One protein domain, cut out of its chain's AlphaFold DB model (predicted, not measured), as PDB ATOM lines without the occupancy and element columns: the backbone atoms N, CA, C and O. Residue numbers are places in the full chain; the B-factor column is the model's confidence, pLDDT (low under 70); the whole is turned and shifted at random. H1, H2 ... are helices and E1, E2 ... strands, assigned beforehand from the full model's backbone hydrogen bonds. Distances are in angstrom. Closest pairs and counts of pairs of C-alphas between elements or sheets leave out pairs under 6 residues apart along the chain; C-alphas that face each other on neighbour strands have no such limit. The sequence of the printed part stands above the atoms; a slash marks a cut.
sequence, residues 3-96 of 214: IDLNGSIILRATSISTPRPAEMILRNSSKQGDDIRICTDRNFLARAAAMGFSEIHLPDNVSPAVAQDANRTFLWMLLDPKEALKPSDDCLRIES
ATOM      1  N   ILE A   3      80.080 148.578  50.761       97.12
ATOM      2  CA  ILE A   3      79.955 148.962  52.169       97.12
ATOM      3  C   ILE A   3      81.063 149.975  52.439       97.12
ATOM      4  O   ILE A   3      82.238 149.666  52.248       97.12
ATOM      5  N   ASP A   4      80.684 151.191  52.816       96.62
ATOM      6  CA  ASP A   4      81.603 152.239  53.246       96.62
ATOM      7  C   ASP A   4      81.514 152.363  54.764       96.62
ATOM      8  O   ASP A   4      80.423 152.497  55.325       96.62
ATOM      9  N   LEU A   5      82.667 152.242  55.408       95.81
ATOM     10  CA  LEU A   5      82.814 152.220  56.851       95.81
ATOM     11  C   LEU A   5      83.574 153.452  57.369       95.81
ATOM     12  O   LEU A   5      84.025 153.448  58.511       95.81
ATOM     13  N   ASN A   6      83.715 154.502  56.554       92.69
ATOM     14  CA  ASN A   6      84.319 155.767  56.961       92.69
ATOM     15  C   ASN A   6      83.311 156.644  57.732       92.69
ATOM     16  O   ASN A   6      82.406 157.255  57.154       92.69
ATOM     17  N   GLY A   7      83.456 156.677  59.059       86.75
ATOM     18  CA  GLY A   7      82.593 157.421  59.982       86.75
ATOM     19  C   GLY A   7      81.219 156.777  60.199       86.75
ATOM     20  O   GLY A   7      80.947 156.233  61.267       86.75
ATOM     21  N   SER A   8      80.341 156.836  59.196       91.56
ATOM     22  CA  SER A   8      79.025 156.176  59.221       91.56
ATOM     23  C   SER A   8      79.049 154.874  58.431       91.56
ATOM     24  O   SER A   8      79.757 154.763  57.437       91.56
ATOM     25  N   ILE A   9      78.222 153.905  58.829       96.06
ATOM     26  CA  ILE A   9      78.060 152.664  58.065       96.06
ATOM     27  C   ILE A   9      77.056 152.901  56.943       96.06
ATOM     28  O   ILE A   9      75.864 153.092  57.195       96.06
ATOM     29  N   ILE A  10      77.544 152.883  55.704       96.94
ATOM     30  CA  ILE A  10      76.755 153.203  54.514       96.94
ATOM     31  C   ILE A  10      76.813 152.035  53.531       96.94
ATOM     32  O   ILE A  10      77.887 151.563  53.165       96.94
ATOM     33  N   LEU A  11      75.650 151.593  53.055       96.44
ATOM     34  CA  LEU A  11      75.540 150.686  51.915       96.44
ATOM     35  C   LEU A  11      75.286 151.497  50.648       96.44
ATOM     36  O   LEU A  11      74.344 152.283  50.610       96.44
ATOM     37  N   ARG A  12      76.077 151.275  49.597       96.00
ATOM     38  CA  ARG A  12      75.854 151.868  48.273       96.00
ATOM     39  C   ARG A  12      75.575 150.804  47.232       96.00
ATOM     40  O   ARG A  12      76.274 149.789  47.149       96.00
ATOM     41  N   ALA A  13      74.584 151.053  46.390       94.44
ATOM     42  CA  ALA A  13      74.311 150.211  45.239       94.44
ATOM     43  C   ALA A  13      73.790 151.037  44.065       94.44
ATOM     44  O   ALA A  13      73.074 152.019  44.239       94.44
ATOM     45  N   THR A  14      74.127 150.590  42.867       92.62
ATOM     46  CA  THR A  14      73.559 151.052  41.603       92.62
ATOM     47  C   THR A  14      72.881 149.873  40.916       92.62
ATOM     48  O   THR A  14      73.152 148.707  41.224       92.62
ATOM     49  N   SER A  15      71.975 150.170  39.991       85.88
ATOM     50  CA  SER A  15      71.362 149.182  39.105       85.88
ATOM     51  C   SER A  15      71.511 149.662  37.670       85.88
ATOM     52  O   SER A  15      71.518 150.863  37.419       85.88
ATOM     53  N   ILE A  16      71.552 148.731  36.718       85.50
ATOM     54  CA  ILE A  16      71.542 149.052  35.282       85.50
ATOM     55  C   ILE A  16      70.280 149.858  34.919       85.50
ATOM     56  O   ILE A  16      70.324 150.734  34.065       85.50
ATOM     57  N   SER A  17      69.163 149.608  35.610       85.00
ATOM     58  CA  SER A  17      67.889 150.309  35.404       85.00
ATOM     59  C   SER A  17      67.852 151.736  35.959       85.00
ATOM     60  O   SER A  17      67.037 152.541  35.522       85.00
ATOM     61  N   THR A  18      68.679 152.043  36.960       79.69
ATOM     62  CA  THR A  18      68.691 153.333  37.661       79.69
ATOM     63  C   THR A  18      70.146 153.723  37.917       79.69
ATOM     64  O   THR A  18      70.726 153.279  38.915       79.69
ATOM     65  N   PRO A  19      70.757 154.524  37.024       79.69
ATOM     66  CA  PRO A  19      72.181 154.838  37.104       79.69
ATOM     67  C   PRO A  19      72.527 155.700  38.322       79.69
ATOM     68  O   PRO A  19      73.668 155.678  38.775       79.69
ATOM     69  N   ARG A  20      71.544 156.414  38.889       90.38
ATOM     70  CA  ARG A  20      71.703 157.155  40.142       90.38
ATOM     71  C   ARG A  20      71.923 156.178  41.310       90.38
ATOM     72  O   ARG A  20      71.028 155.371  41.579       90.38
ATOM     73  N   PRO A  21      73.067 156.237  42.018       92.56
ATOM     74  CA  PRO A  21      73.321 155.381  43.171       92.56
ATOM     75  C   PRO A  21      72.320 155.624  44.301       92.56
ATOM     76  O   PRO A  21      71.933 156.762  44.573       92.56
ATOM     77  N   ALA A  22      71.945 154.554  44.994       94.25
ATOM     78  CA  ALA A  22      71.247 154.630  46.268       94.25
ATOM     79  C   ALA A  22      72.243 154.422  47.414       94.25
ATOM     80  O   ALA A  22      73.054 153.492  47.376       94.25
ATOM     81  N   GLU A  23      72.150 155.269  48.435       95.62
ATOM     82  CA  GLU A  23      72.867 155.144  49.698       95.62
ATOM     83  C   GLU A  23      71.888 154.798  50.818       95.62
ATOM     84  O   GLU A  23      70.873 155.468  50.986       95.62
ATOM     85  N   MET A  24      72.212 153.791  51.625       95.31
ATOM     86  CA  MET A  24      71.484 153.480  52.848       95.31
ATOM     87  C   MET A  24      72.400 153.617  54.061       95.31
ATOM     88  O   MET A  24      73.375 152.876  54.185       95.31
ATOM     89  N   ILE A  25      72.069 154.529  54.973       95.62
ATOM     90  CA  ILE A  25      72.774 154.704  56.245       95.62
ATOM     91  C   ILE A  25      72.220 153.712  57.264       95.62
ATOM     92  O   ILE A  25      71.025 153.726  57.568       95.62
ATOM     93  N   LEU A  26      73.088 152.886  57.841       95.00
ATOM     94  CA  LEU A  26      72.738 151.938  58.893       95.00
ATOM     95  C   LEU A  26      72.941 152.570  60.273       95.00
ATOM     96  O   LEU A  26      73.978 152.412  60.911       95.00
ATOM     97  N   ARG A  27      71.924 153.286  60.753       93.88
ATOM     98  CA  ARG A  27      71.958 154.039  62.019       93.88
ATOM     99  C   ARG A  27      72.043 153.169  63.273       93.88
ATOM    100  O   ARG A  27      72.504 153.644  64.304       93.88
ATOM    101  N   ASN A  28      71.626 151.908  63.178       91.38
ATOM    102  CA  ASN A  28      71.678 150.944  64.283       91.38
ATOM    103  C   ASN A  28      72.907 150.024  64.203       91.38
ATOM    104  O   ASN A  28      72.966 149.005  64.893       91.38
ATOM    105  N   SER A  29      73.862 150.343  63.330       92.88
ATOM    106  CA  SER A  29      75.109 149.605  63.167       92.88
ATOM    107  C   SER A  29      76.276 150.469  63.635       92.88
ATOM    108  O   SER A  29      76.250 151.691  63.518       92.88
ATOM    109  N   SER A  30      77.314 149.826  64.165       93.25
ATOM    110  CA  SER A  30      78.541 150.492  64.605       93.25
ATOM    111  C   SER A  30      79.765 149.732  64.108       93.25
ATOM    112  O   SER A  30      79.673 148.550  63.772       93.25
ATOM    113  N   LYS A  31      80.891 150.438  64.012       94.56
ATOM    114  CA  LYS A  31      82.169 149.920  63.526       94.56
ATOM    115  C   LYS A  31      83.221 150.038  64.616       94.56
ATOM    116  O   LYS A  31      83.233 151.013  65.362       94.56
ATOM    117  N   GLN A  32      84.135 149.078  64.639       94.44
ATOM    118  CA  GLN A  32      85.386 149.147  65.386       94.44
ATOM    119  C   GLN A  32      86.551 148.906  64.417       94.44
ATOM    120  O   GLN A  32      86.421 148.085  63.511       94.44
ATOM    121  N   GLY A  33      87.667 149.613  64.604       94.31
ATOM    122  CA  GLY A  33      88.853 149.513  63.743       94.31
ATOM    123  C   GLY A  33      88.898 150.553  62.622       94.31
ATOM    124  O   GLY A  33      88.237 151.593  62.705       94.31
ATOM    125  N   ASP A  34      89.685 150.266  61.587       94.69
ATOM    126  CA  ASP A  34      90.048 151.217  60.531       94.69
ATOM    127  C   ASP A  34      88.915 151.502  59.542       94.69
ATOM    128  O   ASP A  34      87.950 150.745  59.393       94.69
ATOM    129  N   ASP A  35      88.981 152.666  58.898       95.62
ATOM    130  CA  ASP A  35      88.051 153.035  57.835       95.62
ATOM    131  C   ASP A  35      88.377 152.238  56.577       95.62
ATOM    132  O   ASP A  35      89.455 152.364  55.998       95.62
ATOM    133  N   ILE A  36      87.421 151.426  56.135       95.56
ATOM    134  CA  ILE A  36      87.562 150.619  54.927       95.56
ATOM    135  C   ILE A  36      86.338 150.783  54.032       95.56
ATOM    136  O   ILE A  36      85.214 151.003  54.484       95.56
ATOM    137  N   ARG A  37      86.563 150.639  52.731       96.94
ATOM    138  CA  ARG A  37      85.502 150.527  51.736       96.94
ATOM    139  C   ARG A  37      85.668 149.207  51.015       96.94
ATOM    140  O   ARG A  37      86.736 148.940  50.468       96.94
ATOM    141  N   ILE A  38      84.603 148.417  50.988       97.19
ATOM    142  CA  ILE A  38      84.619 147.079  50.403       97.19
ATOM    143  C   ILE A  38      83.539 146.918  49.344       97.19
ATOM    144  O   ILE A  38      82.489 147.563  49.408       97.19
ATOM    145  N   CYS A  39      83.776 146.023  48.389       97.50
ATOM    146  CA  CYS A  39      82.767 145.576  47.439       97.50
ATOM    147  C   CYS A  39      82.390 144.121  47.746       97.50
ATOM    148  O   CYS A  39      83.247 143.291  48.017       97.50
ATOM    149  N   THR A  40      81.101 143.802  47.731       97.25
ATOM    150  CA  THR A  40      80.590 142.447  47.977       97.25
ATOM    151  C   THR A  40      79.375 142.170  47.100       97.25
ATOM    152  O   THR A  40      78.615 143.087  46.747       97.25
ATOM    153  N   ASP A  41      79.137 140.896  46.793       95.75
ATOM    154  CA  ASP A  41      77.833 140.470  46.295       95.75
ATOM    155  C   ASP A  41      76.789 140.696  47.403       95.75
ATOM    156  O   ASP A  41      76.961 140.293  48.560       95.75
ATOM    157  N   ARG A  42      75.692 141.365  47.034       95.12
ATOM    158  CA  ARG A  42      74.556 141.641  47.918       95.12
ATOM    159  C   ARG A  42      73.898 140.361  48.428       95.12
ATOM    160  O   ARG A  42      73.334 140.379  49.516       95.12
ATOM    161  N   ASN A  43      73.962 139.265  47.670       97.06
ATOM    162  CA  ASN A  43      73.322 138.004  48.029       97.06
ATOM    163  C   ASN A  43      73.966 137.379  49.269       97.06
ATOM    164  O   ASN A  43      73.250 136.873  50.130       97.06
ATOM    165  N   PHE A  44      75.293 137.459  49.408       97.62
ATOM    166  CA  PHE A  44      75.986 136.948  50.593       97.62
ATOM    167  C   PHE A  44      75.701 137.798  51.828       97.62
ATOM    168  O   PHE A  44      75.354 137.247  52.872       97.62
ATOM    169  N   LEU A  45      75.735 139.127  51.697       95.75
ATOM    170  CA  LEU A  45      75.390 140.029  52.797       95.75
ATOM    171  C   LEU A  45      73.927 139.847  53.236       95.75
ATOM    172  O   LEU A  45      73.641 139.696  54.425       95.75
ATOM    173  N   ALA A  46      72.998 139.781  52.278       96.00
ATOM    174  CA  ALA A  46      71.588 139.513  52.545       96.00
ATOM    175  C   ALA A  46      71.388 138.137  53.191       96.00
ATOM    176  O   ALA A  46      70.569 137.989  54.097       96.00
ATOM    177  N   ARG A  47      72.155 137.124  52.769       97.56
ATOM    178  CA  ARG A  47      72.116 135.789  53.363       97.56
ATOM    179  C   ARG A  47      72.626 135.799  54.803       97.56
ATOM    180  O   ARG A  47      71.970 135.196  55.650       97.56
ATOM    181  N   ALA A  48      73.728 136.490  55.092       96.50
ATOM    182  CA  ALA A  48      74.248 136.659  56.450       96.50
ATOM    183  C   ALA A  48      73.202 137.317  57.367       96.50
ATOM    184  O   ALA A  48      72.880 136.777  58.429       96.50
ATOM    185  N   ALA A  49      72.580 138.404  56.899       94.19
ATOM    186  CA  ALA A  49      71.501 139.081  57.614       94.19
ATOM    187  C   ALA A  49      70.276 138.171  57.825       94.19
ATOM    188  O   ALA A  49      69.756 138.078  58.934       94.19
ATOM    189  N   ALA A  50      69.847 137.430  56.798       95.94
ATOM    190  CA  ALA A  50      68.721 136.494  56.883       95.94
ATOM    191  C   ALA A  50      68.989 135.313  57.830       95.94
ATOM    192  O   ALA A  50      68.059 134.758  58.414       95.94
ATOM    193  N   MET A  51      70.254 134.923  57.991       95.50
ATOM    194  CA  MET A  51      70.662 133.938  58.989       95.50
ATOM    195  C   MET A  51      70.653 134.507  60.410       95.50
ATOM    196  O   MET A  51      70.634 133.719  61.354       95.50
ATOM    197  N   GLY A  52      70.615 135.829  60.576       95.38
ATOM    198  CA  GLY A  52      70.585 136.505  61.870       95.38
ATOM    199  C   GLY A  52      71.965 136.815  62.442       95.38
ATOM    200  O   GLY A  52      72.066 137.031  63.646       95.38
ATOM    201  N   PHE A  53      73.016 136.819  61.616       96.31
ATOM    202  CA  PHE A  53      74.318 137.317  62.056       96.31
ATOM    203  C   PHE A  53      74.241 138.825  62.314       96.31
ATOM    204  O   PHE A  53      73.733 139.576  61.482       96.31
ATOM    205  N   SER A  54      74.737 139.253  63.473       94.19
ATOM    206  CA  SER A  54      74.797 140.664  63.879       94.19
ATOM    207  C   SER A  54      76.197 141.265  63.789       94.19
ATOM    208  O   SER A  54      76.320 142.485  63.792       94.19
ATOM    209  N   GLU A  55      77.227 140.425  63.716       95.19
ATOM    210  CA  GLU A  55      78.631 140.826  63.688       95.19
ATOM    211  C   GLU A  55      79.277 140.324  62.397       95.19
ATOM    212  O   GLU A  55      79.085 139.172  61.993       95.19
ATOM    213  N   ILE A  56      80.000 141.221  61.728       96.56
ATOM    214  CA  ILE A  56      80.725 140.950  60.490       96.56
ATOM    215  C   ILE A  56      82.137 141.503  60.666       96.56
ATOM    216  O   ILE A  56      82.317 142.701  60.877       96.56
ATOM    217  N   HIS A  57      83.128 140.629  60.566       96.88
ATOM    218  CA  HIS A  57      84.540 140.967  60.584       96.88
ATOM    219  C   HIS A  57      85.053 141.127  59.158       96.88
ATOM    220  O   HIS A  57      84.809 140.284  58.288       96.88
ATOM    221  N   LEU A  58      85.783 142.216  58.944       96.75
ATOM    222  CA  LEU A  58      86.364 142.600  57.666       96.75
ATOM    223  C   LEU A  58      87.848 142.902  57.909       96.75
ATOM    224  O   LEU A  58      88.154 143.978  58.418       96.75
ATOM    225  N   PRO A  59      88.757 141.949  57.633       95.12
ATOM    226  CA  PRO A  59      90.185 142.140  57.891       95.12
ATOM    227  C   PRO A  59      90.793 143.273  57.056       95.12
ATOM    228  O   PRO A  59      91.593 144.054  57.555       95.12
ATOM    229  N   ASP A  60      90.396 143.353  55.788       95.25
ATOM    230  CA  ASP A  60      90.803 144.373  54.826       95.25
ATOM    231  C   ASP A  60      89.746 144.441  53.694       95.25
ATOM    232  O   ASP A  60      88.604 144.004  53.871       95.25
ATOM    233  N   ASN A  61      90.095 145.013  52.537       96.12
ATOM    234  CA  ASN A  61      89.188 145.155  51.396       96.12
ATOM    235  C   ASN A  61      89.261 144.042  50.334       96.12
ATOM    236  O   ASN A  61      88.485 144.093  49.382       96.12
ATOM    237  N   VAL A  62      90.140 143.052  50.485       96.12
ATOM    238  CA  VAL A  62      90.367 141.956  49.520       96.12
ATOM    239  C   VAL A  62      90.178 140.565  50.132       96.12
ATOM    240  O   VAL A  62      89.832 139.608  49.439       96.12
ATOM    241  N   SER A  63      90.385 140.452  51.436       97.00
ATOM    242  CA  SER A  63      90.248 139.256  52.245       97.00
ATOM    243  C   SER A  63      88.775 138.887  52.435       97.00
ATOM    244  O   SER A  63      87.891 139.742  52.343       97.00
ATOM    245  N   PRO A  64      88.473 137.610  52.723       97.81
ATOM    246  CA  PRO A  64      87.105 137.180  52.973       97.81
ATOM    247  C   PRO A  64      86.448 137.947  54.127       97.81
ATOM    248  O   PRO A  64      87.060 138.185  55.170       97.81
ATOM    249  N   ALA A  65      85.160 138.238  53.971       98.06
ATOM    250  CA  ALA A  65      84.317 138.697  55.061       98.06
ATOM    251  C   ALA A  65      83.845 137.505  55.901       98.06
ATOM    252  O   ALA A  65      83.481 136.451  55.365       98.06
ATOM    253  N   VAL A  66      83.823 137.684  57.222       98.19
ATOM    254  CA  VAL A  66      83.433 136.645  58.180       98.19
ATOM    255  C   VAL A  66      82.260 137.143  59.008       98.19
ATOM    256  O   VAL A  66      82.387 138.120  59.732       98.19
ATOM    257  N   ALA A  67      81.135 136.442  58.974       97.75
ATOM    258  CA  ALA A  67      80.089 136.588  59.976       97.75
ATOM    259  C   ALA A  67      80.159 135.402  60.940       97.75
ATOM    260  O   ALA A  67      80.121 134.245  60.512       97.75
ATOM    261  N   GLN A  68      80.280 135.667  62.236       95.94
ATOM    262  CA  GLN A  68      80.450 134.627  63.244       95.94
ATOM    263  C   GLN A  68      79.530 134.876  64.436       95.94
ATOM    264  O   GLN A  68      79.291 136.010  64.834       95.94
ATOM    265  N   ASP A  69      78.997 133.792  64.991       92.31
ATOM    266  CA  ASP A  69      78.355 133.772  66.300       92.31
ATOM    267  C   ASP A  69      78.888 132.574  67.110       92.31
ATOM    268  O   ASP A  69      79.838 131.902  66.701       92.31
ATOM    269  N   ALA A  70      78.293 132.295  68.272       90.69
ATOM    270  CA  ALA A  70      78.746 131.218  69.153       90.69
ATOM    271  C   ALA A  70      78.719 129.815  68.514       90.69
ATOM    272  O   ALA A  70      79.468 128.940  68.942       90.69
ATOM    273  N   ASN A  71      77.858 129.580  67.518       93.25
ATOM    274  CA  ASN A  71      77.559 128.236  67.020       93.25
ATOM    275  C   ASN A  71      77.861 128.042  65.532       93.25
ATOM    276  O   ASN A  71      77.783 126.913  65.042       93.25
ATOM    277  N   ARG A  72      78.133 129.113  64.784       95.50
ATOM    278  CA  ARG A  72      78.340 129.033  63.336       95.50
ATOM    279  C   ARG A  72      79.198 130.172  62.814       95.50
ATOM    280  O   ARG A  72      79.244 131.272  63.361       95.50
ATOM    281  N   THR A  73      79.805 129.889  61.672       97.31
ATOM    282  CA  THR A  73      80.639 130.815  60.917       97.31
ATOM    283  C   THR A  73      80.174 130.794  59.471       97.31
ATOM    284  O   THR A  73      79.965 129.728  58.890       97.31
ATOM    285  N   PHE A  74      79.975 131.974  58.901       98.19
ATOM    286  CA  PHE A  74      79.627 132.182  57.508       98.19
ATOM    287  C   PHE A  74      80.692 133.066  56.864       98.19
ATOM    288  O   PHE A  74      80.934 134.183  57.311       98.19
ATOM    289  N   LEU A  75      81.337 132.537  55.832       98.19
ATOM    290  CA  LEU A  75      82.469 133.150  55.149       98.19
ATOM    291  C   LEU A  75      82.086 133.406  53.694       98.19
ATOM    292  O   LEU A  75      81.504 132.526  53.055       98.19
ATOM    293  N   TRP A  76      82.443 134.567  53.157       98.50
ATOM    294  CA  TRP A  76      82.325 134.829  51.725       98.50
ATOM    295  C   TRP A  76      83.447 135.735  51.227       98.50
ATOM    296  O   TRP A  76      84.017 136.522  51.980       98.50
ATOM    297  N   MET A  77      83.765 135.610  49.939       98.06
ATOM    298  CA  MET A  77      84.765 136.451  49.290       98.06
ATOM    299  C   MET A  77      84.201 137.831  48.962       98.06
ATOM    300  O   MET A  77      83.059 137.956  48.507       98.06
ATOM    301  N   LEU A  78      85.034 138.851  49.166       97.88
ATOM    302  CA  LEU A  78      84.796 140.196  48.660       97.88
ATOM    303  C   LEU A  78      85.065 140.256  47.150       97.88
ATOM    304  O   LEU A  78      85.781 139.426  46.589       97.88
ATOM    305  N   LEU A  79      84.437 141.229  46.497       97.12
ATOM    306  CA  LEU A  79      84.680 141.565  45.096       97.12
ATOM    307  C   LEU A  79      85.882 142.513  44.987       97.12
ATOM    308  O   LEU A  79      86.359 143.031  45.997       97.12
ATOM    309  N   ASP A  80      86.349 142.769  43.761       96.81
ATOM    310  CA  ASP A  80      87.485 143.665  43.527       96.81
ATOM    311  C   ASP A  80      87.207 145.060  44.139       96.81
ATOM    312  O   ASP A  80      86.181 145.683  43.828       96.81
ATOM    313  N   PRO A  81      88.106 145.589  44.996       95.69
ATOM    314  CA  PRO A  81      87.988 146.931  45.560       95.69
ATOM    315  C   PRO A  81      87.779 148.036  44.521       95.69
ATOM    316  O   PRO A  81      87.179 149.065  44.832       95.69
ATOM    317  N   LYS A  82      88.261 147.851  43.286       95.75
ATOM    318  CA  LYS A  82      88.105 148.824  42.193       95.75
ATOM    319  C   LYS A  82      86.651 149.011  41.767       95.75
ATOM    320  O   LYS A  82      86.305 150.079  41.271       95.75
ATOM    321  N   GLU A  83      85.800 148.011  41.990       94.31
ATOM    322  CA  GLU A  83      84.361 148.084  41.716       94.31
ATOM    323  C   GLU A  83      83.584 148.806  42.826       94.31
ATOM    324  O   GLU A  83      82.376 149.028  42.708       94.31
ATOM    325  N   ALA A  84      84.246 149.176  43.926       95.00
ATOM    326  CA  ALA A  84      83.589 149.865  45.018       95.00
ATOM    327  C   ALA A  84      83.155 151.282  44.610       95.00
ATOM    328  O   ALA A  84      83.960 152.126  44.207       95.00
ATOM    329  N   LEU A  85      81.868 151.570  44.792       94.19
ATOM    330  CA  LEU A  85      81.277 152.871  44.518       94.19
ATOM    331  C   LEU A  85      81.859 153.934  45.454       94.19
ATOM    332  O   LEU A  85      81.805 153.827  46.687       94.19
ATOM    333  N   LYS A  86      82.399 154.992  44.849       92.94
ATOM    334  CA  LYS A  86      82.880 156.171  45.570       92.94
ATOM    335  C   LYS A  86      81.698 156.951  46.175       92.94
ATOM    336  O   LYS A  86      80.578 156.822  45.683       92.94
ATOM    337  N   PRO A  87      81.932 157.746  47.233       92.31
ATOM    338  CA  PRO A  87      80.952 158.701  47.726       92.31
ATOM    339  C   PRO A  87      80.587 159.669  46.604       92.31
ATOM    340  O   PRO A  87      81.462 160.083  45.842       92.31
ATOM    341  N   SER A  88      79.303 159.987  46.496       89.25
ATOM    342  CA  SER A  88      78.766 160.901  45.492       89.25
ATOM    343  C   SER A  88      77.659 161.726  46.127       89.25
ATOM    344  O   SER A  88      76.792 161.165  46.799       89.25
ATOM    345  N   ASP A  89      77.665 163.032  45.875       88.50
ATOM    346  CA  ASP A  89      76.621 163.939  46.361       88.50
ATOM    347  C   ASP A  89      75.302 163.737  45.601       88.50
ATOM    348  O   ASP A  89      74.218 163.914  46.157       88.50
ATOM    349  N   ASP A  90      75.373 163.288  44.343       90.31
ATOM    350  CA  ASP A  90      74.192 162.887  43.583       90.31
ATOM    351  C   ASP A  90      73.831 161.421  43.860       90.31
ATOM    352  O   ASP A  90      74.183 160.506  43.111       90.31
ATOM    353  N   CYS A  91      73.140 161.191  44.975       91.31
ATOM    354  CA  CYS A  91      72.604 159.883  45.335       91.31
ATOM    355  C   CYS A  91      71.212 159.979  45.972       91.31
ATOM    356  O   CYS A  91      70.801 161.009  46.508       91.31
ATOM    357  N   LEU A  92      70.457 158.882  45.900       93.19
ATOM    358  CA  LEU A  92      69.225 158.715  46.667       93.19
ATOM    359  C   LEU A  92      69.581 158.209  48.063       93.19
ATOM    360  O   LEU A  92      69.972 157.052  48.215       93.19
ATOM    361  N   ARG A  93      69.448 159.068  49.075       94.50
ATOM    362  CA  ARG A  93      69.839 158.762  50.456       94.50
ATOM    363  C   ARG A  93      68.653 158.265  51.281       94.50
ATOM    364  O   ARG A  93      67.614 158.914  51.349       94.50
ATOM    365  N   ILE A  94      68.831 157.109  51.911       94.44
ATOM    366  CA  ILE A  94      67.851 156.405  52.741       94.44
ATOM    367  C   ILE A  94      68.479 156.171  54.117       94.44
ATOM    368  O   ILE A  94      69.639 155.777  54.217       94.44
ATOM    369  N   GLU A  95      67.728 156.378  55.193       94.25
ATOM    370  CA  GLU A  95      68.182 156.057  56.550       94.25
ATOM    371  C   GLU A  95      67.459 154.821  57.079       94.25
ATOM    372  O   GLU A  95      66.246 154.680  56.916       94.25
ATOM    373  N   SER A  96      68.187 153.920  57.741       92.50
ATOM    374  CA  SER A  96      67.555 152.817  58.458       92.50
ATOM    375  C   SER A  96      66.723 153.355  59.634       92.50
ATOM    376  O   SER A  96      67.219 154.238  60.346       92.50
TER     377      SER A  96
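This is residues 3 to 96 of the 214 residues of an uncharacterized protein of Anatilimnocola aggregata (UniProt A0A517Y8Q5). Look for two small units at opposite ends of an elongated body: a three-stranded sheet of E1, E2 and E6 at one end, and at the other the two-stranded hairpin E4 and E5 with the single helix H1 alongside it. Between these ends lies the short strand E3, the element whose centre is nearest to the mean of all C-alphas, at 6.6 A; the long link E2 to E3 runs from the three-stranded sheet to this middle part, and the long link E5 to E6, residues 77 to 91, runs from the hairpin end back to the three-stranded sheet. The printed part has 94 residues with one named helix and six named strands, in the order E1 E2 E3 H1 E4 E5 E6; the class is mixed, helices and strands, though under half of the residues are in named elements. The larger sheet has the order E1, E2, E6 and is mixed, while E4 and E5 are antiparallel. The whole is compact, with a radius of gyration of the C-alphas of 13.3 A, and spans 41 by 26 by 26 A.

Start at residue 3 and go on to C-alpha 10 at (76.755, 153.203, 54.514), where E1 begins; it runs over residues 10 to 15, 16.8 A long. E2, residues 18 to 25, is the longest strand, at 19.1 A. E3 is residues 37 to 39, 7.1 A. Find C-alpha 42 at (74.556, 141.641, 47.918); from there H1 runs to residue 51, 14.0 A. E4, residues 65 to 68, measures 9.9 A, and E5, residues 73 to 76, measures 10.2 A. E6, residues 92 to 95, covers 10.3 A and ends at C-alpha 95, (68.182, 156.057, 56.550).

Begin with E2, the inner strand. E1 and E2 form a hairpin, antiparallel at 163 degrees, with N 11 and O 24 2.8 A apart, within hydrogen-bond range. E6 is parallel to E2 at 21 degrees; look at N 23 and O 92, 2.8 A. E1 and E3 are near each other, with 6 pairs of C-alphas within 10 A, and E3 pairs with no named strand. H1 is not on the sheet of E1, E2 and E6. At the other end, E4 and E5 form a hairpin, antiparallel at 166 degrees, with N 67 and O 74 2.8 A apart. The closest C-alphas of H1 and E5 are those of Phe 44 and Trp 76, 6.8 A apart; those of H1 and E4 are Ala 48 and Ala 67, also 6.8 A. Residues 56 to 57 pair, antiparallel, with residues 66 to 67 of E4. In H1 every O i to N i+4 pair is within hydrogen-bond range. E1 and E4 are apart, and so are E2 and H1.

The two C-alphas farthest apart are those of Asn 71 and Asp 90, at 42.0 A. The printed part has no cut. The links E2 to E3, H1 to E4 and E5 to E6 are long, with 11, 13 and 15 residues. The mean pLDDT of the printed part is 94.4, and no printed residue is under 70.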